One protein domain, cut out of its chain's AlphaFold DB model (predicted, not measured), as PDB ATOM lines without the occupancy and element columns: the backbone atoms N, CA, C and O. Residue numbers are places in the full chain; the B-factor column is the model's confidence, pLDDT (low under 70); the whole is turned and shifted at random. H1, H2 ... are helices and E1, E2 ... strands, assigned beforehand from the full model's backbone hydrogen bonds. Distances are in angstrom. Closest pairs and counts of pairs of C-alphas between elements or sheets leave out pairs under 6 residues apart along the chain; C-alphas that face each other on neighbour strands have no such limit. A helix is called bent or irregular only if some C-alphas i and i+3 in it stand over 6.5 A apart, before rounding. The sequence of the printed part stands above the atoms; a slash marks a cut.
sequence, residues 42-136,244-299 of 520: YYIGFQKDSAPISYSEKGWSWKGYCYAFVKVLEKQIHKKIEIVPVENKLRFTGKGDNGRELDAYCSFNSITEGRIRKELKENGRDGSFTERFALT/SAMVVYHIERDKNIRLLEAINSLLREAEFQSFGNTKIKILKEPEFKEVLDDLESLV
ATOM      1  N   TYR A  42     -33.336  30.812 -43.747       97.25
ATOM      2  CA  TYR A  42     -32.834  29.555 -43.199       97.25
ATOM      3  C   TYR A  42     -33.685  28.373 -43.660       97.25
ATOM      4  O   TYR A  42     -34.909  28.479 -43.689       97.25
ATOM      5  N   TYR A  43     -33.054  27.243 -43.967       97.62
ATOM      6  CA  TYR A  43     -33.738  25.995 -44.313       97.62
ATOM      7  C   TYR A  43     -33.648  25.006 -43.151       97.62
ATOM      8  O   TYR A  43     -32.560  24.524 -42.836       97.62
ATOM      9  N   ILE A  44     -34.775  24.690 -42.510       98.19
ATOM     10  CA  ILE A  44     -34.801  23.787 -41.352       98.19
ATOM     11  C   ILE A  44     -35.575  22.512 -41.688       98.19
ATOM     12  O   ILE A  44     -36.742  22.556 -42.066       98.19
ATOM     13  N   GLY A  45     -34.908  21.369 -41.546       97.69
ATOM     14  CA  GLY A  45     -35.445  20.050 -41.859       97.69
ATOM     15  C   GLY A  45     -36.339  19.478 -40.757       97.69
ATOM     16  O   GLY A  45     -35.902  19.438 -39.605       97.69
ATOM     17  N   PHE A  46     -37.539  18.999 -41.102       95.94
ATOM     18  CA  PHE A  46     -38.547  18.413 -40.200       95.94
ATOM     19  C   PHE A  46     -38.991  17.021 -40.686       95.94
ATOM     20  O   PHE A  46     -39.148  16.804 -41.889       95.94
ATOM     21  N   GLN A  47     -39.258  16.089 -39.767       91.56
ATOM     22  CA  GLN A  47     -39.863  14.793 -40.109       91.56
ATOM     23  C   GLN A  47     -41.385  14.899 -40.187       91.56
ATOM     24  O   GLN A  47     -42.005  15.587 -39.384       91.56
ATOM     25  N   LYS A  48     -42.004  14.186 -41.131       88.19
ATOM     26  CA  LYS A  48     -43.464  14.225 -41.341       88.19
ATOM     27  C   LYS A  48     -44.249  13.369 -40.340       88.19
ATOM     28  O   LYS A  48     -45.431  13.631 -40.128       88.19
ATOM     29  N   ASP A  49     -43.608  12.375 -39.731       86.38
ATOM     30  CA  ASP A  49     -44.236  11.268 -39.000       86.38
ATOM     31  C   ASP A  49     -43.673  11.056 -37.579       86.38
ATOM     32  O   ASP A  49     -43.822   9.982 -37.002       86.38
ATOM     33  N   SER A  50     -43.072  12.086 -36.969       88.88
ATOM     34  CA  SER A  50     -42.474  12.023 -35.621       88.88
ATOM     35  C   SER A  50     -43.280  12.815 -34.578       88.88
ATOM     36  O   SER A  50     -42.729  13.589 -33.778       88.88
ATOM     37  N   ALA A  51     -44.604  12.642 -34.572       91.94
ATOM     38  CA  ALA A  51     -45.478  13.246 -33.568       91.94
ATOM     39  C   ALA A  51     -45.089  12.789 -32.143       91.94
ATOM     40  O   ALA A  51     -44.749  11.620 -31.958       91.94
ATOM     41  N   PRO A  52     -45.137  13.668 -31.121       93.44
ATOM     42  CA  PRO A  52     -45.617  15.060 -31.126       93.44
ATOM     43  C   PRO A  52     -44.527  16.125 -31.389       93.44
ATOM     44  O   PRO A  52     -44.766  17.316 -31.197       93.44
ATOM     45  N   ILE A  53     -43.311  15.739 -31.789       94.69
ATOM     46  CA  ILE A  53     -42.188  16.686 -31.929       94.69
ATOM     47  C   ILE A  53     -42.197  17.406 -33.266       94.69
ATOM     48  O   ILE A  53     -42.040  18.624 -33.313       94.69
ATOM     49  N   SER A  54     -42.361  16.656 -34.346       93.38
ATOM     50  CA  SER A  54     -42.417  17.195 -35.696       93.38
ATOM     51  C   SER A  54     -43.290  16.274 -36.527       93.38
ATOM     52  O   SER A  54     -43.020  15.075 -36.618       93.38
ATOM     53  N   TYR A  55     -44.390  16.812 -37.038       91.12
ATOM     54  CA  TYR A  55     -45.312  16.066 -37.880       91.12
ATOM     55  C   TYR A  55     -46.131  17.010 -38.754       91.12
ATOM     56  O   TYR A  55     -46.257  18.203 -38.462       91.12
ATOM     57  N   SER A  56     -46.687  16.471 -39.836       87.69
ATOM     58  CA  SER A  56     -47.608  17.200 -40.708       87.69
ATOM     59  C   SER A  56     -48.969  16.515 -40.745       87.69
ATOM     60  O   SER A  56     -49.046  15.315 -41.012       87.69
ATOM     61  N   GLU A  57     -50.045  17.272 -40.542       78.50
ATOM     62  CA  GLU A  57     -51.409  16.779 -40.758       78.50
ATOM     63  C   GLU A  57     -51.793  16.806 -42.252       78.50
ATOM     64  O   GLU A  57     -51.095  17.385 -43.095       78.50
ATOM     65  N   LYS A  58     -52.933  16.185 -42.596       67.19
ATOM     66  CA  LYS A  58     -53.502  16.241 -43.954       67.19
ATOM     67  C   LYS A  58     -53.627  17.709 -44.390       67.19
ATOM     68  O   LYS A  58     -54.373  18.466 -43.782       67.19
ATOM     69  N   GLY A  59     -52.904  18.092 -45.444       58.50
ATOM     70  CA  GLY A  59     -52.867  19.471 -45.948       58.50
ATOM     71  C   GLY A  59     -51.568  20.247 -45.686       58.50
ATOM     72  O   GLY A  59     -51.550  21.445 -45.937       58.50
ATOM     73  N   TRP A  60     -50.488  19.588 -45.236       63.50
ATOM     74  CA  TRP A  60     -49.137  20.170 -45.078       63.50
ATOM     75  C   TRP A  60     -48.995  21.246 -43.988       63.50
ATOM     76  O   TRP A  60     -48.033  22.014 -44.000       63.50
ATOM     77  N   SER A  61     -49.909  21.289 -43.017       86.44
ATOM     78  CA  SER A  61     -49.716  22.122 -41.827       86.44
ATOM     79  C   SER A  61     -48.748  21.432 -40.870       86.44
ATOM     80  O   SER A  61     -49.031  20.333 -40.381       86.44
ATOM     81  N   TRP A  62     -47.593  22.056 -40.638       92.88
ATOM     82  CA  TRP A  62     -46.599  21.585 -39.678       92.88
ATOM     83  C   TRP A  62     -47.072  21.834 -38.249       92.88
ATOM     84  O   TRP A  62     -47.573  22.912 -37.934       92.88
ATOM     85  N   LYS A  63     -46.869  20.840 -37.386       93.81
ATOM     86  CA  LYS A  63     -47.217  20.887 -35.968       93.81
ATOM     87  C   LYS A  63     -46.119  20.294 -35.091       93.81
ATOM     88  O   LYS A  63     -45.150  19.697 -35.571       93.81
ATOM     89  N   GLY A  64     -46.304  20.458 -33.785       95.44
ATOM     90  CA  GLY A  64     -45.438  19.908 -32.753       95.44
ATOM     91  C   GLY A  64     -44.356  20.869 -32.274       95.44
ATOM     92  O   GLY A  64     -44.253  22.019 -32.711       95.44
ATOM     93  N   TYR A  65     -43.538  20.363 -31.356       97.94
ATOM     94  CA  TYR A  65     -42.464  21.098 -30.687       97.94
ATOM     95  C   TYR A  65     -41.572  21.903 -31.642       97.94
ATOM     96  O   TYR A  65     -41.357  23.097 -31.442       97.94
ATOM     97  N   CYS A  66     -41.065  21.257 -32.695       97.81
ATOM     98  CA  CYS A  66     -40.144  21.873 -33.646       97.81
ATOM     99  C   CYS A  66     -40.787  23.053 -34.377       97.81
ATOM    100  O   CYS A  66     -40.136  24.075 -34.587       97.81
ATOM    101  N   TYR A  67     -42.069  22.934 -34.733       97.19
ATOM    102  CA  TYR A  67     -42.799  24.003 -35.405       97.19
ATOM    103  C   TYR A  67     -42.983  25.220 -34.497       97.19
ATOM    104  O   TYR A  67     -42.631  26.331 -34.893       97.19
ATOM    105  N   ALA A  68     -43.448  25.005 -33.262       97.94
ATOM    106  CA  ALA A  68     -43.584  26.069 -32.269       97.94
ATOM    107  C   ALA A  68     -42.242  26.766 -31.998       97.94
ATOM    108  O   ALA A  68     -42.157  27.992 -32.021       97.94
ATOM    109  N   PHE A  69     -41.170  25.984 -31.827       98.50
ATOM    110  CA  PHE A  69     -39.829  26.512 -31.594       98.50
ATOM    111  C   PHE A  69     -39.346  27.400 -32.747       98.50
ATOM    112  O   PHE A  69     -38.885  28.517 -32.521       98.50
ATOM    113  N   VAL A  70     -39.484  26.934 -33.993       97.69
ATOM    114  CA  VAL A  70     -39.067  27.700 -35.178       97.69
ATOM    115  C   VAL A  70     -39.866  28.995 -35.325       97.69
ATOM    116  O   VAL A  70     -39.308  29.997 -35.767       97.69
ATOM    117  N   LYS A  71     -41.138  29.021 -34.913       97.44
ATOM    118  CA  LYS A  71     -41.945  30.247 -34.928       97.44
ATOM    119  C   LYS A  71     -41.470  31.287 -33.919       97.44
ATOM    120  O   LYS A  71     -41.456  32.471 -34.247       97.44
ATOM    121  N   VAL A  72     -41.018  30.864 -32.739       98.06
ATOM    122  CA  VAL A  72     -40.361  31.772 -31.785       98.06
ATOM    123  C   VAL A  72     -39.011  32.246 -32.335       98.06
ATOM    124  O   VAL A  72     -38.723  33.442 -32.317       98.06
ATOM    125  N   LEU A  73     -38.215  31.336 -32.900       98.00
ATOM    126  CA  LEU A  73     -36.911  31.659 -33.482       98.00
ATOM    127  C   LEU A  73     -37.019  32.692 -34.614       98.00
ATOM    128  O   LEU A  73     -36.259  33.655 -34.625       98.00
ATOM    129  N   GLU A  74     -37.988  32.534 -35.521       96.00
ATOM    130  CA  GLU A  74     -38.270  33.464 -36.626       96.00
ATOM    131  C   GLU A  74     -38.534  34.896 -36.117       96.00
ATOM    132  O   GLU A  74     -38.022  35.860 -36.696       96.00
ATOM    133  N   LYS A  75     -39.247  35.044 -34.987       95.12
ATOM    134  CA  LYS A  75     -39.471  36.345 -34.333       95.12
ATOM    135  C   LYS A  75     -38.192  36.941 -33.752       95.12
ATOM    136  O   LYS A  75     -38.004  38.145 -33.871       95.12
ATOM    137  N   GLN A  76     -37.339  36.128 -33.127       94.62
ATOM    138  CA  GLN A  76     -36.116  36.604 -32.474       94.62
ATOM    139  C   GLN A  76     -35.056  37.046 -33.483       94.62
ATOM    140  O   GLN A  76     -34.408  38.073 -33.294       94.62
ATOM    141  N   ILE A  77     -34.844  36.260 -34.541       94.94
ATOM    142  CA  ILE A  77     -33.755  36.524 -35.491       94.94
ATOM    143  C   ILE A  77     -34.171  37.471 -36.621       94.94
ATOM    144  O   ILE A  77     -33.308  37.933 -37.362       94.94
ATOM    145  N   HIS A  78     -35.471  37.749 -36.776       93.12
ATOM    146  CA  HIS A  78     -36.028  38.582 -37.850       93.12
ATOM    147  C   HIS A  78     -35.584  38.141 -39.264       93.12
ATOM    148  O   HIS A  78     -35.343  38.963 -40.150       93.12
ATOM    149  N   LYS A  79     -35.461  36.825 -39.482       92.69
ATOM    150  CA  LYS A  79     -35.116  36.202 -40.773       92.69
ATOM    151  C   LYS A  79     -36.154  35.140 -41.107       92.69
ATOM    152  O   LYS A  79     -36.683  34.490 -40.210       92.69
ATOM    153  N   LYS A  80     -36.403  34.938 -42.400       94.31
ATOM    154  CA  LYS A  80     -37.362  33.938 -42.874       94.31
ATOM    155  C   LYS A  80     -36.839  32.531 -42.590       94.31
ATOM    156  O   LYS A  80     -35.660  32.256 -42.821       94.31
ATOM    157  N   ILE A  81     -37.719  31.630 -42.167       96.75
ATOM    158  CA  ILE A  81     -37.394  30.207 -42.044       96.75
ATOM    159  C   ILE A  81     -38.307  29.386 -42.959       96.75
ATOM    160  O   ILE A  81     -39.530  29.439 -42.855       96.75
ATOM    161  N   GLU A  82     -37.708  28.608 -43.857       96.44
ATOM    162  CA  GLU A  82     -38.405  27.626 -44.682       96.44
ATOM    163  C   GLU A  82     -38.234  26.226 -44.097       96.44
ATOM    164  O   GLU A  82     -37.120  25.731 -43.912       96.44
ATOM    165  N   ILE A  83     -39.364  25.580 -43.813       96.44
ATOM    166  CA  ILE A  83     -39.389  24.209 -43.314       96.44
ATOM    167  C   ILE A  83     -39.288  23.256 -44.501       96.44
ATOM    168  O   ILE A  83     -40.083  23.328 -45.440       96.44
ATOM    169  N   VAL A  84     -38.323  22.344 -44.444       96.81
ATOM    170  CA  VAL A  84     -38.054  21.357 -45.489       96.81
ATOM    171  C   VAL A  84     -38.370  19.965 -44.940       96.81
ATOM    172  O   VAL A  84     -37.891  19.620 -43.864       96.81
ATOM    173  N   PRO A  85     -39.165  19.134 -45.626       94.88
ATOM    174  CA  PRO A  85     -39.426  17.787 -45.145       94.88
ATOM    175  C   PRO A  85     -38.189  16.884 -45.284       94.88
ATOM    176  O   PRO A  85     -37.405  17.041 -46.224       94.88
ATOM    177  N   VAL A  86     -38.029  15.964 -44.331       93.25
ATOM    178  CA  VAL A  86     -36.919  15.006 -44.241       93.25
ATOM    179  C   VAL A  86     -37.458  13.605 -43.942       93.25
ATOM    180  O   VAL A  86     -37.981  13.340 -42.858       93.25
ATOM    181  N   GLU A  87     -37.299  12.697 -44.896       90.38
ATOM    182  CA  GLU A  87     -37.527  11.262 -44.757       90.38
ATOM    183  C   GLU A  87     -36.509  10.630 -43.803       90.38
ATOM    184  O   GLU A  87     -35.368  11.078 -43.667       90.38
ATOM    185  N   ASN A  88     -36.895   9.520 -43.175       87.31
ATOM    186  CA  ASN A  88     -36.069   8.845 -42.178       87.31
ATOM    187  C   ASN A  88     -34.680   8.424 -42.716       87.31
ATOM    188  O   ASN A  88     -33.680   8.558 -42.014       87.31
ATOM    189  N   LYS A  89     -34.587   8.029 -43.993       87.62
ATOM    190  CA  LYS A  89     -33.314   7.687 -44.661       87.62
ATOM    191  C   LYS A  89     -32.380   8.882 -44.911       87.62
ATOM    192  O   LYS A  89     -31.203   8.686 -45.193       87.62
ATOM    193  N   LEU A  90     -32.902  10.112 -44.856       90.44
ATOM    194  CA  LEU A  90     -32.155  11.353 -45.094       90.44
ATOM    195  C   LEU A  90     -31.755  12.063 -43.794       90.44
ATOM    196  O   LEU A  90     -31.131  13.129 -43.831       90.44
ATOM    197  N   ARG A  91     -32.066  11.479 -42.636       90.62
ATOM    198  CA  ARG A  91     -31.646  12.010 -41.338       90.62
ATOM    199  C   ARG A  91     -30.131  12.145 -41.273       90.62
ATOM    200  O   ARG A  91     -29.402  11.323 -41.814       90.62
ATOM    201  N   PHE A  92     -29.676  13.214 -40.627       91.19
ATOM    202  CA  PHE A  92     -28.252  13.533 -40.461       91.19
ATOM    203  C   PHE A  92     -27.474  13.742 -41.776       91.19
ATOM    204  O   PHE A  92     -26.265  13.962 -41.747       91.19
ATOM    205  N   THR A  93     -28.145  13.762 -42.940       91.94
ATOM    206  CA  THR A  93     -27.469  13.961 -44.231       91.94
ATOM    207  C   THR A  93     -27.208  15.420 -44.591       91.94
ATOM    208  O   THR A  93     -26.460  15.679 -45.533       91.94
ATOM    209  N   GLY A  94     -27.830  16.364 -43.878       93.62
ATOM    210  CA  GLY A  94     -27.837  17.783 -44.247       93.62
ATOM    211  C   GLY A  94     -28.709  18.101 -45.465       93.62
ATOM    212  O   GLY A  94     -28.597  19.194 -46.012       93.62
ATOM    213  N   LYS A  95     -29.565  17.172 -45.916       94.75
ATOM    214  CA  LYS A  95     -30.436  17.356 -47.085       94.75
ATOM    215  C   LYS A  95     -31.894  17.022 -46.777       94.75
ATOM    216  O   LYS A  95     -32.176  16.076 -46.047       94.75
ATOM    217  N   GLY A  96     -32.808  17.794 -47.357       95.19
ATOM    218  CA  GLY A  96     -34.237  17.484 -47.384       95.19
ATOM    219  C   GLY A  96     -34.634  16.547 -48.524       95.19
ATOM    220  O   GLY A  96     -33.826  16.249 -49.403       95.19
ATOM    221  N   ASP A  97     -35.906  16.144 -48.547       94.38
ATOM    222  CA  ASP A  97     -36.478  15.200 -49.529       94.38
ATOM    223  C   ASP A  97     -36.272  15.642 -50.983       94.38
ATOM    224  O   ASP A  97     -36.089  14.832 -51.888       94.38
ATOM    225  N   ASN A  98     -36.277  16.953 -51.212       94.88
ATOM    226  CA  ASN A  98     -36.067  17.576 -52.518       94.88
ATOM    227  C   ASN A  98     -34.583  17.850 -52.836       94.88
ATOM    228  O   ASN A  98     -34.282  18.573 -53.783       94.88
ATOM    229  N   GLY A  99     -33.655  17.344 -52.020       95.50
ATOM    230  CA  GLY A  99     -32.218  17.583 -52.146       95.50
ATOM    231  C   GLY A  99     -31.747  18.959 -51.666       95.50
ATOM    232  O   GLY A  99     -30.561  19.262 -51.802       95.50
ATOM    233  N   ARG A 100     -32.632  19.797 -51.103       95.62
ATOM    234  CA  ARG A 100     -32.272  21.100 -50.518       95.62
ATOM    235  C   ARG A 100     -31.275  20.903 -49.378       95.62
ATOM    236  O   ARG A 100     -31.551  20.135 -48.462       95.62
ATOM    237  N   GLU A 101     -30.155  21.625 -49.428       95.19
ATOM    238  CA  GLU A 101     -29.208  21.714 -48.311       95.19
ATOM    239  C   GLU A 101     -29.885  22.389 -47.109       95.19
ATOM    240  O   GLU A 101     -30.565  23.407 -47.260       95.19
ATOM    241  N   LEU A 102     -29.742  21.783 -45.935       96.75
ATOM    242  CA  LEU A 102     -30.363  22.225 -44.694       96.75
ATOM    243  C   LEU A 102     -29.365  23.035 -43.867       96.75
ATOM    244  O   LEU A 102     -28.225  22.620 -43.685       96.75
ATOM    245  N   ASP A 103     -29.824  24.137 -43.281       97.25
ATOM    246  CA  ASP A 103     -29.067  24.875 -42.269       97.25
ATOM    247  C   ASP A 103     -29.183  24.201 -40.893       97.25
ATOM    248  O   ASP A 103     -28.226  24.173 -40.121       97.25
ATOM    249  N   ALA A 104     -30.347  23.619 -40.590       97.94
ATOM    250  CA  ALA A 104     -30.585  22.876 -39.358       97.94
ATOM    251  C   ALA A 104     -31.588  21.730 -39.555       97.94
ATOM    252  O   ALA A 104     -32.289  21.655 -40.562       97.94
ATOM    253  N   TYR A 105     -31.675  20.830 -38.580       97.62
ATOM    254  CA  TYR A 105     -32.606  19.706 -38.558       97.62
ATOM    255  C   TYR A 105     -33.171  19.500 -37.146       97.62
ATOM    256  O   TYR A 105     -32.419  19.322 -36.183       97.62
ATOM    257  N   CYS A 106     -34.503  19.521 -37.027       97.69
ATOM    258  CA  CYS A 106     -35.226  19.405 -35.761       97.69
ATOM    259  C   CYS A 106     -36.095  18.142 -35.736       97.69
ATOM    260  O   CYS A 106     -37.021  17.991 -36.529       97.69
ATOM    261  N   SER A 107     -35.782  17.238 -34.806       93.38
ATOM    262  CA  SER A 107     -36.573  16.061 -34.426       93.38
ATOM    263  C   SER A 107     -36.031  15.508 -33.091       93.38
ATOM    264  O   SER A 107     -35.175  16.140 -32.465       93.38
ATOM    265  N   PHE A 108     -36.470  14.324 -32.651       90.75
ATOM    266  CA  PHE A 108     -35.832  13.545 -31.579       90.75
ATOM    267  C   PHE A 108     -34.458  13.005 -32.014       90.75
ATOM    268  O   PHE A 108     -34.257  11.808 -32.243       90.75
ATOM    269  N   ASN A 109     -33.485  13.901 -32.164       93.19
ATOM    270  CA  ASN A 109     -32.129  13.527 -32.538       93.19
ATOM    271  C   ASN A 109     -31.308  13.250 -31.283       93.19
ATOM    272  O   ASN A 109     -30.762  14.170 -30.674       93.19
ATOM    273  N   SER A 110     -31.223  11.975 -30.905       91.19
ATOM    274  CA  SER A 110     -30.390  11.523 -29.789       91.19
ATOM    275  C   SER A 110     -28.926  11.930 -29.982       91.19
ATOM    276  O   SER A 110     -28.333  11.683 -31.033       91.19
ATOM    277  N   ILE A 111     -28.334  12.531 -28.958       86.69
ATOM    278  CA  ILE A 111     -26.921  12.891 -28.923       86.69
ATOM    279  C   ILE A 111     -26.123  11.630 -28.577       86.69
ATOM    280  O   ILE A 111     -26.277  11.080 -27.485       86.69
ATOM    281  N   THR A 112     -25.264  11.186 -29.494       83.44
ATOM    282  CA  THR A 112     -24.341  10.057 -29.296       83.44
ATOM    283  C   THR A 112     -22.947  10.423 -29.797       83.44
ATOM    284  O   THR A 112     -22.795  11.281 -30.670       83.44
ATOM    285  N   GLU A 113     -21.918   9.749 -29.282       77.69
ATOM    286  CA  GLU A 113     -20.547   9.952 -29.773       77.69
ATOM    287  C   GLU A 113     -20.411   9.561 -31.249       77.69
ATOM    288  O   GLU A 113     -19.744  10.267 -32.005       77.69
ATOM    289  N   GLY A 114     -21.077   8.484 -31.678       81.31
ATOM    290  CA  GLY A 114     -21.130   8.068 -33.079       81.31
ATOM    291  C   GLY A 114     -21.659   9.175 -33.988       81.31
ATOM    292  O   GLY A 114     -21.035   9.487 -34.997       81.31
ATOM    293  N   ARG A 115     -22.731   9.870 -33.590       88.19
ATOM    294  CA  ARG A 115     -23.251  11.008 -34.364       88.19
ATOM    295  C   ARG A 115     -22.279  12.174 -34.409       88.19
ATOM    296  O   ARG A 115     -22.029  12.714 -35.481       88.19
ATOM    297  N   ILE A 116     -21.715  12.542 -33.259       85.56
ATOM    298  CA  ILE A 116     -20.800  13.686 -33.134       85.56
ATOM    299  C   ILE A 116     -19.523  13.473 -33.949       85.56
ATOM    300  O   ILE A 116     -19.062  14.398 -34.612       85.56
ATOM    301  N   ARG A 117     -18.935  12.274 -33.885       81.69
ATOM    302  CA  ARG A 117     -17.622  11.988 -34.484       81.69
ATOM    303  C   ARG A 117     -17.702  11.482 -35.918       81.69
ATOM    304  O   ARG A 117     -16.729  11.637 -36.648       81.69
ATOM    305  N   LYS A 118     -18.815  10.849 -36.295       84.44
ATOM    306  CA  LYS A 118     -18.980  10.173 -37.583       84.44
ATOM    307  C   LYS A 118     -20.115  10.794 -38.390       84.44
ATOM    308  O   LYS A 118     -19.824  11.559 -39.300       84.44
ATOM    309  N   GLU A 119     -21.385  10.561 -38.049       86.19
ATOM    310  CA  GLU A 119     -22.508  10.942 -38.933       86.19
ATOM    311  C   GLU A 119     -22.499  12.433 -39.326       86.19
ATOM    312  O   GLU A 119     -22.671  12.771 -40.503       86.19
ATOM    313  N   LEU A 120     -22.237  13.319 -38.355       90.50
ATOM    314  CA  LEU A 120     -22.210  14.773 -38.550       90.50
ATOM    315  C   LEU A 120     -20.908  15.312 -39.159       90.50
ATOM    316  O   LEU A 120     -20.874  16.496 -39.494       90.50
ATOM    317  N   LYS A 121     -19.864  14.482 -39.278       86.75
ATOM    318  CA  LYS A 121     -18.537  14.857 -39.803       86.75
ATOM    319  C   LYS A 121     -18.172  14.159 -41.119       86.75
ATOM    320  O   LYS A 121     -17.276  14.590 -41.839       86.75
ATOM    321  N   GLU A 122     -18.864  13.077 -41.457       78.62
ATOM    322  CA  GLU A 122     -18.649  12.331 -42.692       78.62
ATOM    323  C   GLU A 122     -18.990  13.143 -43.945       78.62
ATOM    324  O   GLU A 122     -19.890  13.984 -43.947       78.62
ATOM    325  N   ASN A 123     -18.306  12.828 -45.049       76.06
ATOM    326  CA  ASN A 123     -18.527  13.428 -46.370       76.06
ATOM    327  C   ASN A 123     -18.398  14.963 -46.391       76.06
ATOM    328  O   ASN A 123     -19.095  15.630 -47.155       76.06
ATOM    329  N   GLY A 124     -17.531  15.525 -45.540       69.94
ATOM    330  CA  GLY A 124     -17.329  16.973 -45.440       69.94
ATOM    331  C   GLY A 124     -18.524  17.718 -44.841       69.94
ATOM    332  O   GLY A 124     -18.621  18.936 -44.980       69.94
ATOM    333  N   ARG A 125     -19.456  17.003 -44.195       81.62
ATOM    334  CA  ARG A 125     -20.471  17.637 -43.356       81.62
ATOM    335  C   ARG A 125     -19.781  18.204 -42.128       81.62
ATOM    336  O   ARG A 125     -18.929  17.558 -41.536       81.62
ATOM    337  N   ASP A 126     -20.177  19.403 -41.742       87.94
ATOM    338  CA  ASP A 126     -19.699  20.020 -40.516       87.94
ATOM    339  C   ASP A 126     -20.898  20.399 -39.650       87.94
ATOM    340  O   ASP A 126     -21.395  21.521 -39.683       87.94
ATOM    341  N   GLY A 127     -21.457  19.406 -38.957       93.50
ATOM    342  CA  GLY A 127     -22.597  19.595 -38.061       93.50
ATOM    343  C   GLY A 127     -22.204  19.712 -36.589       93.50
ATOM    344  O   GLY A 127     -21.184  19.162 -36.163       93.50
ATOM    345  N   SER A 128     -23.057  20.372 -35.804       94.94
ATOM    346  CA  SER A 128     -23.058  20.329 -34.338       94.94
ATOM    347  C   SER A 128     -24.470  20.124 -33.804       94.94
ATOM    348  O   SER A 128     -25.449  20.588 -34.390       94.94
ATOM    349  N   PHE A 129     -24.572  19.474 -32.649       97.12
ATOM    350  CA  PHE A 129     -25.790  19.535 -31.854       97.12
ATOM    351  C   PHE A 129     -25.925  20.899 -31.173       97.12
ATOM    352  O   PHE A 129     -24.932  21.541 -30.821       97.12
ATOM    353  N   THR A 130     -27.170  21.320 -30.982       98.06
ATOM    354  CA  THR A 130     -27.539  22.409 -30.076       98.06
ATOM    355  C   THR A 130     -27.468  21.941 -28.623       98.06
ATOM    356  O   THR A 130     -27.246  20.764 -28.328       98.06
ATOM    357  N   GLU A 131     -27.767  22.848 -27.698       93.19
ATOM    358  CA  GLU A 131     -28.202  22.489 -26.355       93.19
ATOM    359  C   GLU A 131     -29.311  21.432 -26.420       93.19
ATOM    360  O   GLU A 131     -30.176  21.441 -27.306       93.19
ATOM    361  N   ARG A 132     -29.302  20.506 -25.461       94.31
ATOM    362  CA  ARG A 132     -30.355  19.493 -25.356       94.31
ATOM    363  C   ARG A 132     -31.692  20.156 -25.028       94.31
ATOM    364  O   ARG A 132     -31.778  20.979 -24.108       94.31
ATOM    365  N   PHE A 133     -32.733  19.751 -25.743       96.62
ATOM    366  CA  PHE A 133     -34.104  20.196 -25.504       96.62
ATOM    367  C   PHE A 133     -34.982  19.096 -24.907       96.62
ATOM    368  O   PHE A 133     -36.013  19.418 -24.327       96.62
ATOM    369  N   ALA A 134     -34.587  17.821 -24.989       95.12
ATOM    370  CA  ALA A 134     -35.334  16.733 -24.361       95.12
ATOM    371  C   ALA A 134     -34.438  15.703 -23.661       95.12
ATOM    372  O   ALA A 134     -33.313  15.438 -24.089       95.12
ATOM    373  N   LEU A 135     -34.970  15.112 -22.593       88.38
ATOM    374  CA  LEU A 135     -34.471  13.925 -21.904       88.38
ATOM    375  C   LEU A 135     -35.569  12.872 -21.995       88.38
ATOM    376  O   LEU A 135     -36.683  13.120 -21.552       88.38
ATOM    377  N   THR A 136     -35.295  11.740 -22.617       89.12
ATOM    378  CA  THR A 136     -36.324  10.770 -23.001       89.12
ATOM    379  C   THR A 136     -35.697   9.390 -23.174       89.12
ATOM    380  O   THR A 136     -34.543   9.194 -22.802       89.12
ATOM    381  N   SER A 244     -31.964  14.535 -26.444       93.56
ATOM    382  CA  SER A 244     -32.226  15.006 -27.807       93.56
ATOM    383  C   SER A 244     -31.893  16.484 -27.955       93.56
ATOM    384  O   SER A 244     -32.181  17.285 -27.061       93.56
ATOM    385  N   ALA A 245     -31.309  16.834 -29.097       96.19
ATOM    386  CA  ALA A 245     -30.984  18.199 -29.501       96.19
ATOM    387  C   ALA A 245     -31.377  18.433 -30.965       96.19
ATOM    388  O   ALA A 245     -31.675  17.493 -31.700       96.19
ATOM    389  N   MET A 246     -31.382  19.687 -31.405       98.06
ATOM    390  CA  MET A 246     -31.421  19.990 -32.834       98.06
ATOM    391  C   MET A 246     -30.008  19.851 -33.407       98.06
ATOM    392  O   MET A 246     -29.023  19.894 -32.669       98.06
ATOM    393  N   VAL A 247     -29.902  19.674 -34.718       97.88
ATOM    394  CA  VAL A 247     -28.618  19.688 -35.430       97.88
ATOM    395  C   VAL A 247     -28.536  20.975 -36.230       97.88
ATOM    396  O   VAL A 247     -29.483  21.296 -36.941       97.88
ATOM    397  N   VAL A 248     -27.416  21.685 -36.150       97.94
ATOM    398  CA  VAL A 248     -27.072  22.781 -37.062       97.94
ATOM    399  C   VAL A 248     -25.936  22.297 -37.951       97.94
ATOM    400  O   VAL A 248     -24.937  21.787 -37.446       97.94
ATOM    401  N   TYR A 249     -26.109  22.402 -39.266       96.50
ATOM    402  CA  TYR A 249     -25.107  21.997 -40.250       96.50
ATOM    403  C   TYR A 249     -24.270  23.191 -40.701       96.50
ATOM    404  O   TYR A 249     -24.688  24.340 -40.568       96.50
ATOM    405  N   HIS A 250     -23.119  22.892 -41.294       93.19
ATOM    406  CA  HIS A 250     -22.177  23.852 -41.863       93.19
ATOM    407  C   HIS A 250     -21.730  24.917 -40.853       93.19
ATOM    408  O   HIS A 250     -21.778  26.107 -41.158       93.19
ATOM    409  N   ILE A 251     -21.316  24.496 -39.652       91.44
ATOM    410  CA  ILE A 251     -20.908  25.397 -38.557       91.44
ATOM    411  C   ILE A 251     -19.591  26.151 -38.826       91.44
ATOM    412  O   ILE A 251     -19.226  27.022 -38.050       91.44
ATOM    413  N   GLU A 252     -18.920  25.896 -39.948       90.12
ATOM    414  CA  GLU A 252     -17.894  26.771 -40.534       90.12
ATOM    415  C   GLU A 252     -18.458  28.055 -41.184       90.12
ATOM    416  O   GLU A 252     -17.711  28.996 -41.448       90.12
ATOM    417  N   ARG A 253     -19.769  28.126 -41.472       92.12
ATOM    418  CA  ARG A 253     -20.418  29.308 -42.066       92.12
ATOM    419  C   ARG A 253     -20.883  30.261 -40.962       92.12
ATOM    420  O   ARG A 253     -21.698  29.873 -40.127       92.12
ATOM    421  N   ASP A 254     -20.504  31.540 -41.036       92.25
ATOM    422  CA  ASP A 254     -20.914  32.582 -40.069       92.25
ATOM    423  C   ASP A 254     -22.431  32.625 -39.816       92.25
ATOM    424  O   ASP A 254     -22.886  32.754 -38.679       92.25
ATOM    425  N   LYS A 255     -23.229  32.469 -40.880       92.88
ATOM    426  CA  LYS A 255     -24.697  32.393 -40.808       92.88
ATOM    427  C   LYS A 255     -25.161  31.265 -39.871       92.88
ATOM    428  O   LYS A 255     -26.086  31.446 -39.084       92.88
ATOM    429  N   ASN A 256     -24.528  30.100 -39.950       95.25
ATOM    430  CA  ASN A 256     -24.931  28.902 -39.222       95.25
ATOM    431  C   ASN A 256     -24.375  28.912 -37.789       95.25
ATOM    432  O   ASN A 256     -25.051  28.429 -36.883       95.25
ATOM    433  N   ILE A 257     -23.227  29.558 -37.553       95.31
ATOM    434  CA  ILE A 257     -22.740  29.881 -36.200       95.31
ATOM    435  C   ILE A 257     -23.770  30.752 -35.469       95.31
ATOM    436  O   ILE A 257     -24.224  30.390 -34.384       95.31
ATOM    437  N   ARG A 258     -24.228  31.844 -36.097       95.38
ATOM    438  CA  ARG A 258     -25.264  32.727 -35.527       95.38
ATOM    439  C   ARG A 258     -26.586  31.997 -35.290       95.38
ATOM    440  O   ARG A 258     -27.243  32.227 -34.278       95.38
ATOM    441  N   LEU A 259     -26.978  31.102 -36.202       97.31
ATOM    442  CA  LEU A 259     -28.168  30.265 -36.028       97.31
ATOM    443  C   LEU A 259     -28.043  29.357 -34.798       97.31
ATOM    444  O   LEU A 259     -28.975  29.281 -33.997       97.31
ATOM    445  N   LEU A 260     -26.898  28.690 -34.632       97.94
ATOM    446  CA  LEU A 260     -26.616  27.838 -33.478       97.94
ATOM    447  C   LEU A 260     -26.671  28.635 -32.168       97.94
ATOM    448  O   LEU A 260     -27.296  28.190 -31.204       97.94
ATOM    449  N   GLU A 261     -26.070  29.824 -32.136       97.69
ATOM    450  CA  GLU A 261     -26.109  30.723 -30.979       97.69
ATOM    451  C   GLU A 261     -27.537  31.160 -30.628       97.69
ATOM    452  O   GLU A 261     -27.920  31.091 -29.457       97.69
ATOM    453  N   ALA A 262     -28.336  31.544 -31.628       98.06
ATOM    454  CA  ALA A 262     -29.725  31.959 -31.443       98.06
ATOM    455  C   ALA A 262     -30.599  30.818 -30.900       98.06
ATOM    456  O   ALA A 262     -31.292  30.996 -29.896       98.06
ATOM    457  N   ILE A 263     -30.503  29.621 -31.496       98.56
ATOM    458  CA  ILE A 263     -31.221  28.430 -31.016       98.56
ATOM    459  C   ILE A 263     -30.818  28.111 -29.572       98.56
ATOM    460  O   ILE A 263     -31.677  27.892 -28.717       98.56
ATOM    461  N   ASN A 264     -29.517  28.123 -29.272       98.44
ATOM    462  CA  ASN A 264     -29.027  27.847 -27.924       98.44
ATOM    463  C   ASN A 264     -29.461  28.913 -26.909       98.44
ATOM    464  O   ASN A 264     -29.679  28.571 -25.749       98.44
ATOM    465  N   SER A 265     -29.612  30.178 -27.316       98.06
ATOM    466  CA  SER A 265     -30.146  31.234 -26.446       98.06
ATOM    467  C   SER A 265     -31.573  30.924 -26.009       98.06
ATOM    468  O   SER A 265     -31.820  30.823 -24.810       98.06
ATOM    469  N   LEU A 266     -32.471  30.638 -26.959       98.19
ATOM    470  CA  LEU A 266     -33.851  30.244 -26.643       98.19
ATOM    471  C   LEU A 266     -33.897  28.991 -25.772       98.19
ATOM    472  O   LEU A 266     -34.631  28.920 -24.790       98.19
ATOM    473  N   LEU A 267     -33.077  27.989 -26.089       97.88
ATOM    474  CA  LEU A 267     -33.025  26.768 -25.294       97.88
ATOM    475  C   LEU A 267     -32.495  26.997 -23.873       97.88
ATOM    476  O   LEU A 267     -32.753  26.159 -23.012       97.88
ATOM    477  N   ARG A 268     -31.747  28.067 -23.590       96.69
ATOM    478  CA  ARG A 268     -31.345  28.419 -22.216       96.69
ATOM    479  C   ARG A 268     -32.448  29.142 -21.448       96.69
ATOM    480  O   ARG A 268     -32.497  29.006 -20.231       96.69
ATOM    481  N   GLU A 269     -33.326  29.859 -22.143       96.50
ATOM    482  CA  GLU A 269     -34.498  30.529 -21.562       96.50
ATOM    483  C   GLU A 269     -35.654  29.553 -21.281       96.50
ATOM    484  O   GLU A 269     -36.472  29.779 -20.392       96.50
ATOM    485  N   ALA A 270     -35.715  28.447 -22.025       97.19
ATOM    486  CA  ALA A 270     -36.732  27.416 -21.871       97.19
ATOM    487  C   ALA A 270     -36.545  26.558 -20.602       97.19
ATOM    488  O   ALA A 270     -35.433  26.170 -20.235       97.19
ATOM    489  N   GLU A 271     -37.659  26.157 -19.983       96.12
ATOM    490  CA  GLU A 271     -37.676  25.359 -18.749       96.12
ATOM    491  C   GLU A 271     -38.071  23.906 -19.030       96.12
ATOM    492  O   GLU A 271     -38.974  23.633 -19.820       96.12
ATOM    493  N   PHE A 272     -37.423  22.946 -18.363       95.62
ATOM    494  CA  PHE A 272     -37.819  21.541 -18.471       95.62
ATOM    495  C   PHE A 272     -39.172  21.290 -17.797       95.62
ATOM    496  O   PHE A 272     -39.317  21.476 -16.591       95.62
ATOM    497  N   GLN A 273     -40.118  20.757 -18.565       96.19
ATOM    498  CA  GLN A 273     -41.386  20.214 -18.083       96.19
ATOM    499  C   GLN A 273     -41.438  18.705 -18.325       96.19
ATOM    500  O   GLN A 273     -40.799  18.202 -19.251       96.19
ATOM    501  N   SER A 274     -42.154  17.975 -17.467       94.19
ATOM    502  CA  SER A 274     -42.203  16.506 -17.500       94.19
ATOM    503  C   SER A 274     -43.524  16.007 -18.083       94.19
ATOM    504  O   SER A 274     -44.592  16.432 -17.659       94.19
ATOM    505  N   PHE A 275     -43.430  15.059 -19.009       93.12
ATOM    506  CA  PHE A 275     -44.534  14.390 -19.684       93.12
ATOM    507  C   PHE A 275     -44.273  12.879 -19.641       93.12
ATOM    508  O   PHE A 275     -43.582  12.323 -20.494       93.12
ATOM    509  N   GLY A 276     -44.808  12.207 -18.617       89.31
ATOM    510  CA  GLY A 276     -44.414  10.831 -18.308       89.31
ATOM    511  C   GLY A 276     -42.963  10.791 -17.830       89.31
ATOM    512  O   GLY A 276     -42.572  11.595 -16.982       89.31
ATOM    513  N   ASN A 277     -42.153   9.901 -18.404       87.94
ATOM    514  CA  ASN A 277     -40.718   9.823 -18.108       87.94
ATOM    515  C   ASN A 277     -39.876  10.777 -18.972       87.94
ATOM    516  O   ASN A 277     -38.669  10.905 -18.770       87.94
ATOM    517  N   THR A 278     -40.503  11.462 -19.926       91.25
ATOM    518  CA  THR A 278     -39.838  12.384 -20.840       91.25
ATOM    519  C   THR A 278     -39.875  13.812 -20.302       91.25
ATOM    520  O   THR A 278     -40.927  14.319 -19.928       91.25
ATOM    521  N   LYS A 279     -38.731  14.501 -20.293       94.12
ATOM    522  CA  LYS A 279     -38.624  15.932 -19.980       94.12
ATOM    523  C   LYS A 279     -38.318  16.718 -21.243       94.12
ATOM    524  O   LYS A 279     -37.377  16.368 -21.947       94.12
ATOM    525  N   ILE A 280     -39.050  17.795 -21.508       97.38
ATOM    526  CA  ILE A 280     -38.848  18.671 -22.672       97.38
ATOM    527  C   ILE A 280     -38.726  20.121 -22.205       97.38
ATOM    528  O   ILE A 280     -39.456  20.547 -21.317       97.38
ATOM    529  N   LYS A 281     -37.803  20.878 -22.800       97.75
ATOM    530  CA  LYS A 281     -37.650  22.318 -22.596       97.75
ATOM    531  C   LYS A 281     -38.760  23.089 -23.297       97.75
ATOM    532  O   LYS A 281     -38.775  23.125 -24.522       97.75
ATOM    533  N   ILE A 282     -39.635  23.739 -22.544       97.94
ATOM    534  CA  ILE A 282     -40.757  24.527 -23.054       97.94
ATOM    535  C   ILE A 282     -40.476  26.020 -22.860       97.94
ATOM    536  O   ILE A 282     -40.079  26.449 -21.775       97.94
ATOM    537  N   LEU A 283     -40.697  26.808 -23.913       97.38
ATOM    538  CA  LEU A 283     -40.663  28.269 -23.857       97.38
ATOM    539  C   LEU A 283     -42.002  28.808 -23.350       97.38
ATOM    540  O   LEU A 283     -43.062  28.290 -23.704       97.38
ATOM    541  N   LYS A 284     -41.965  29.883 -22.556       96.19
ATOM    542  CA  LYS A 284     -43.160  30.599 -22.076       96.19
ATOM    543  C   LYS A 284     -43.700  31.549 -23.153       96.19
ATOM    544  O   LYS A 284     -43.879  32.734 -22.909       96.19
ATOM    545  N   GLU A 285     -43.954  31.004 -24.339       97.19
ATOM    546  CA  GLU A 285     -44.408  31.732 -25.525       97.19
ATOM    547  C   GLU A 285     -45.759  31.190 -26.023       97.19
ATOM    548  O   GLU A 285     -46.014  29.986 -25.901       97.19
ATOM    549  N   PRO A 286     -46.632  32.028 -26.616       96.69
ATOM    550  CA  PRO A 286     -47.944  31.600 -27.109       96.69
ATOM    551  C   PRO A 286     -47.890  30.433 -28.104       96.69
ATOM    552  O   PRO A 286     -48.782  29.584 -28.098       96.69
ATOM    553  N   GLU A 287     -46.834  30.354 -28.921       96.50
ATOM    554  CA  GLU A 287     -46.589  29.269 -29.881       96.50
ATOM    555  C   GLU A 287     -46.567  27.877 -29.234       96.50
ATOM    556  O   GLU A 287     -46.896  26.889 -29.886       96.50
ATOM    557  N   PHE A 288     -46.188  27.781 -27.956       97.38
ATOM    558  CA  PHE A 288     -46.066  26.510 -27.242       97.38
ATOM    559  C   PHE A 288     -47.369  26.023 -26.609       97.38
ATOM    560  O   PHE A 288     -47.402  24.907 -26.096       97.38
ATOM    561  N   LYS A 289     -48.452  26.807 -26.663       95.69
ATOM    562  CA  LYS A 289     -49.725  26.430 -26.037       95.69
ATOM    563  C   LYS A 289     -50.298  25.127 -26.607       95.69
ATOM    564  O   LYS A 289     -50.589  24.219 -25.841       95.69
ATOM    565  N   GLU A 290     -50.396  25.008 -27.934       93.19
ATOM    566  CA  GLU A 290     -50.895  23.780 -28.586       93.19
ATOM    567  C   GLU A 290     -49.979  22.583 -28.289       93.19
ATOM    568  O   GLU A 290     -50.458  21.486 -28.021       93.19
ATOM    569  N   VAL A 291     -48.659  22.802 -28.253       95.12
ATOM    570  CA  VAL A 291     -47.680  21.756 -27.918       95.12
ATOM    571  C   VAL A 291     -47.883  21.242 -26.493       95.12
ATOM    572  O   VAL A 291     -47.822  20.035 -26.270       95.12
ATOM    573  N   LEU A 292     -48.129  22.135 -25.532       95.50
ATOM    574  CA  LEU A 292     -48.423  21.761 -24.149       95.50
ATOM    575  C   LEU A 292     -49.722  20.960 -24.051       95.50
ATOM    576  O   LEU A 292     -49.715  19.881 -23.461       95.50
ATOM    577  N   ASP A 293     -50.798  21.440 -24.676       93.25
ATOM    578  CA  ASP A 293     -52.095  20.754 -24.679       93.25
ATOM    579  C   ASP A 293     -51.978  19.339 -25.283       93.25
ATOM    580  O   ASP A 293     -52.473  18.359 -24.710       93.25
ATOM    581  N   ASP A 294     -51.255  19.207 -26.401       91.62
ATOM    582  CA  ASP A 294     -50.976  17.928 -27.051       91.62
ATOM    583  C   ASP A 294     -50.181  16.992 -26.136       91.62
ATOM    584  O   ASP A 294     -50.609  15.857 -25.901       91.62
ATOM    585  N   LEU A 295     -49.051  17.455 -25.591       94.00
ATOM    586  CA  LEU A 295     -48.180  16.657 -24.724       94.00
ATOM    587  C   LEU A 295     -48.897  16.217 -23.444       94.00
ATOM    588  O   LEU A 295     -48.793  15.052 -23.058       94.00
ATOM    589  N   GLU A 296     -49.671  17.103 -22.816       93.38
ATOM    590  CA  GLU A 296     -50.499  16.765 -21.661       93.38
ATOM    591  C   GLU A 296     -51.550  15.706 -22.001       93.38
ATOM    592  O   GLU A 296     -51.787  14.784 -21.217       93.38
ATOM    593  N   SER A 297     -52.175  15.802 -23.178       91.69
ATOM    594  CA  SER A 297     -53.179  14.826 -23.614       91.69
ATOM    595  C   SER A 297     -52.606  13.416 -23.803       91.69
ATOM    596  O   SER A 297     -53.341  12.444 -23.663       91.69
ATOM    597  N   LEU A 298     -51.306  13.291 -24.097       90.31
ATOM    598  CA  LEU A 298     -50.616  12.005 -24.267       90.31
ATOM    599  C   LEU A 298     -50.263  11.321 -22.937       90.31
ATOM    600  O   LEU A 298     -49.949  10.125 -22.899       90.31
ATOM    601  N   VAL A 299     -50.248  12.079 -21.840       85.81
ATOM    602  CA  VAL A 299     -49.837  11.580 -20.519       85.81
ATOM    603  C   VAL A 299     -50.979  11.485 -19.526       85.81
ATOM    604  O   VAL A 299     -50.855  10.730 -18.566       85.81
TER     605      VAL A 299
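What this domain is: This is residues 42 to 136 and 244 to 299 of the 520 residues of the protein "PBPb domain-containing protein" of Scytonema sp. HK-05 (UniProt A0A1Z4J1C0). A seven-stranded sheet, curled like part of a barrel, wraps round helix H1, with the long helix H3 packed along E6 and touching H1. H4 packs on H1 and on the hairpin E7 and E8 at one edge, while small H2 only grazes the sheet. The 151 printed residues run E1 E2 H1 E3 E4 H2 E5 E6 H3 E7 E8 H4, and the mixed sheet's order is E3 E1 E4 E6 E5 E8 E7. The class is mixed, helices and strands; the whole is compact and rounded, with a radius of gyration of the C-alphas of 14.5 A and spans of 42 by 33 by 33 A.

How they stand to each other: E1, residues 42 to 46, is parallel to E3, 80 to 85 (N 44 to O 82, 2.9 A), and to E4, 104 to 110 (N 45 to O 104, 2.8 A). E6, 244 to 248, is antiparallel to E4 (N 105 to O 247, 2.8 A) and to E5, 128 to 136 (N 130 to O 246, 2.9 A). E8, 278 to 282, is antiparallel to E5 (N 135 to O 279, 2.8 A) and forms a hairpin with E7, 271 to 275 (N 273 to O 280, 2.8 A). E5 bends by 74 degrees at residue 131. E2, 54 to 56, pairs with no named strand. H1, 65 to 77, and H4, 286 to 299, are on one face of the sheet, as two layers, helices on one face of a sheet. They touch, C-alphas 68 and 287 being closest at 5.0 A, at a shallow tilt of 16 degrees, opposite ways. H3, 254 to 269, has a height over the sheet of 7.9 A and touches H1 at a steep tilt of 66 degrees, C-alphas 263 and 73 being closest at 7.0 A. E4, H2, 113 to 119, and E5 form a split strand-helix-strand unit, two same-way strands with a helix between them in the chain and E6 between them in the sheet; its crossover is right-handed. Every O i to N i+4 pair is within hydrogen-bond range in H1, H2 and H3, and 7 of 10 in H4.

Where its parts are: E1 begins at C-alpha 42 (-32.834, 29.555, -43.199). H1 is 18.4 A long, E5 19.9 A, H3 23.0 A and H4 21.2 A. H4 is irregular, C-alphas 287 and 290 being 7.1 A apart, and H2 only just, with 6.6 A from 116 to 119. H4 ends at C-alpha 299 (-49.837, 11.580, -20.519).

The domain as a whole: The farthest C-alphas, of Gly 124 and Ser 297, are 42.0 A apart. Residues 137 to 243 are not printed; C-alphas 136 and 244 are 7.6 A apart. The link E3 to E4 is long. Residues 58 to 60 and 124 have pLDDT under 70.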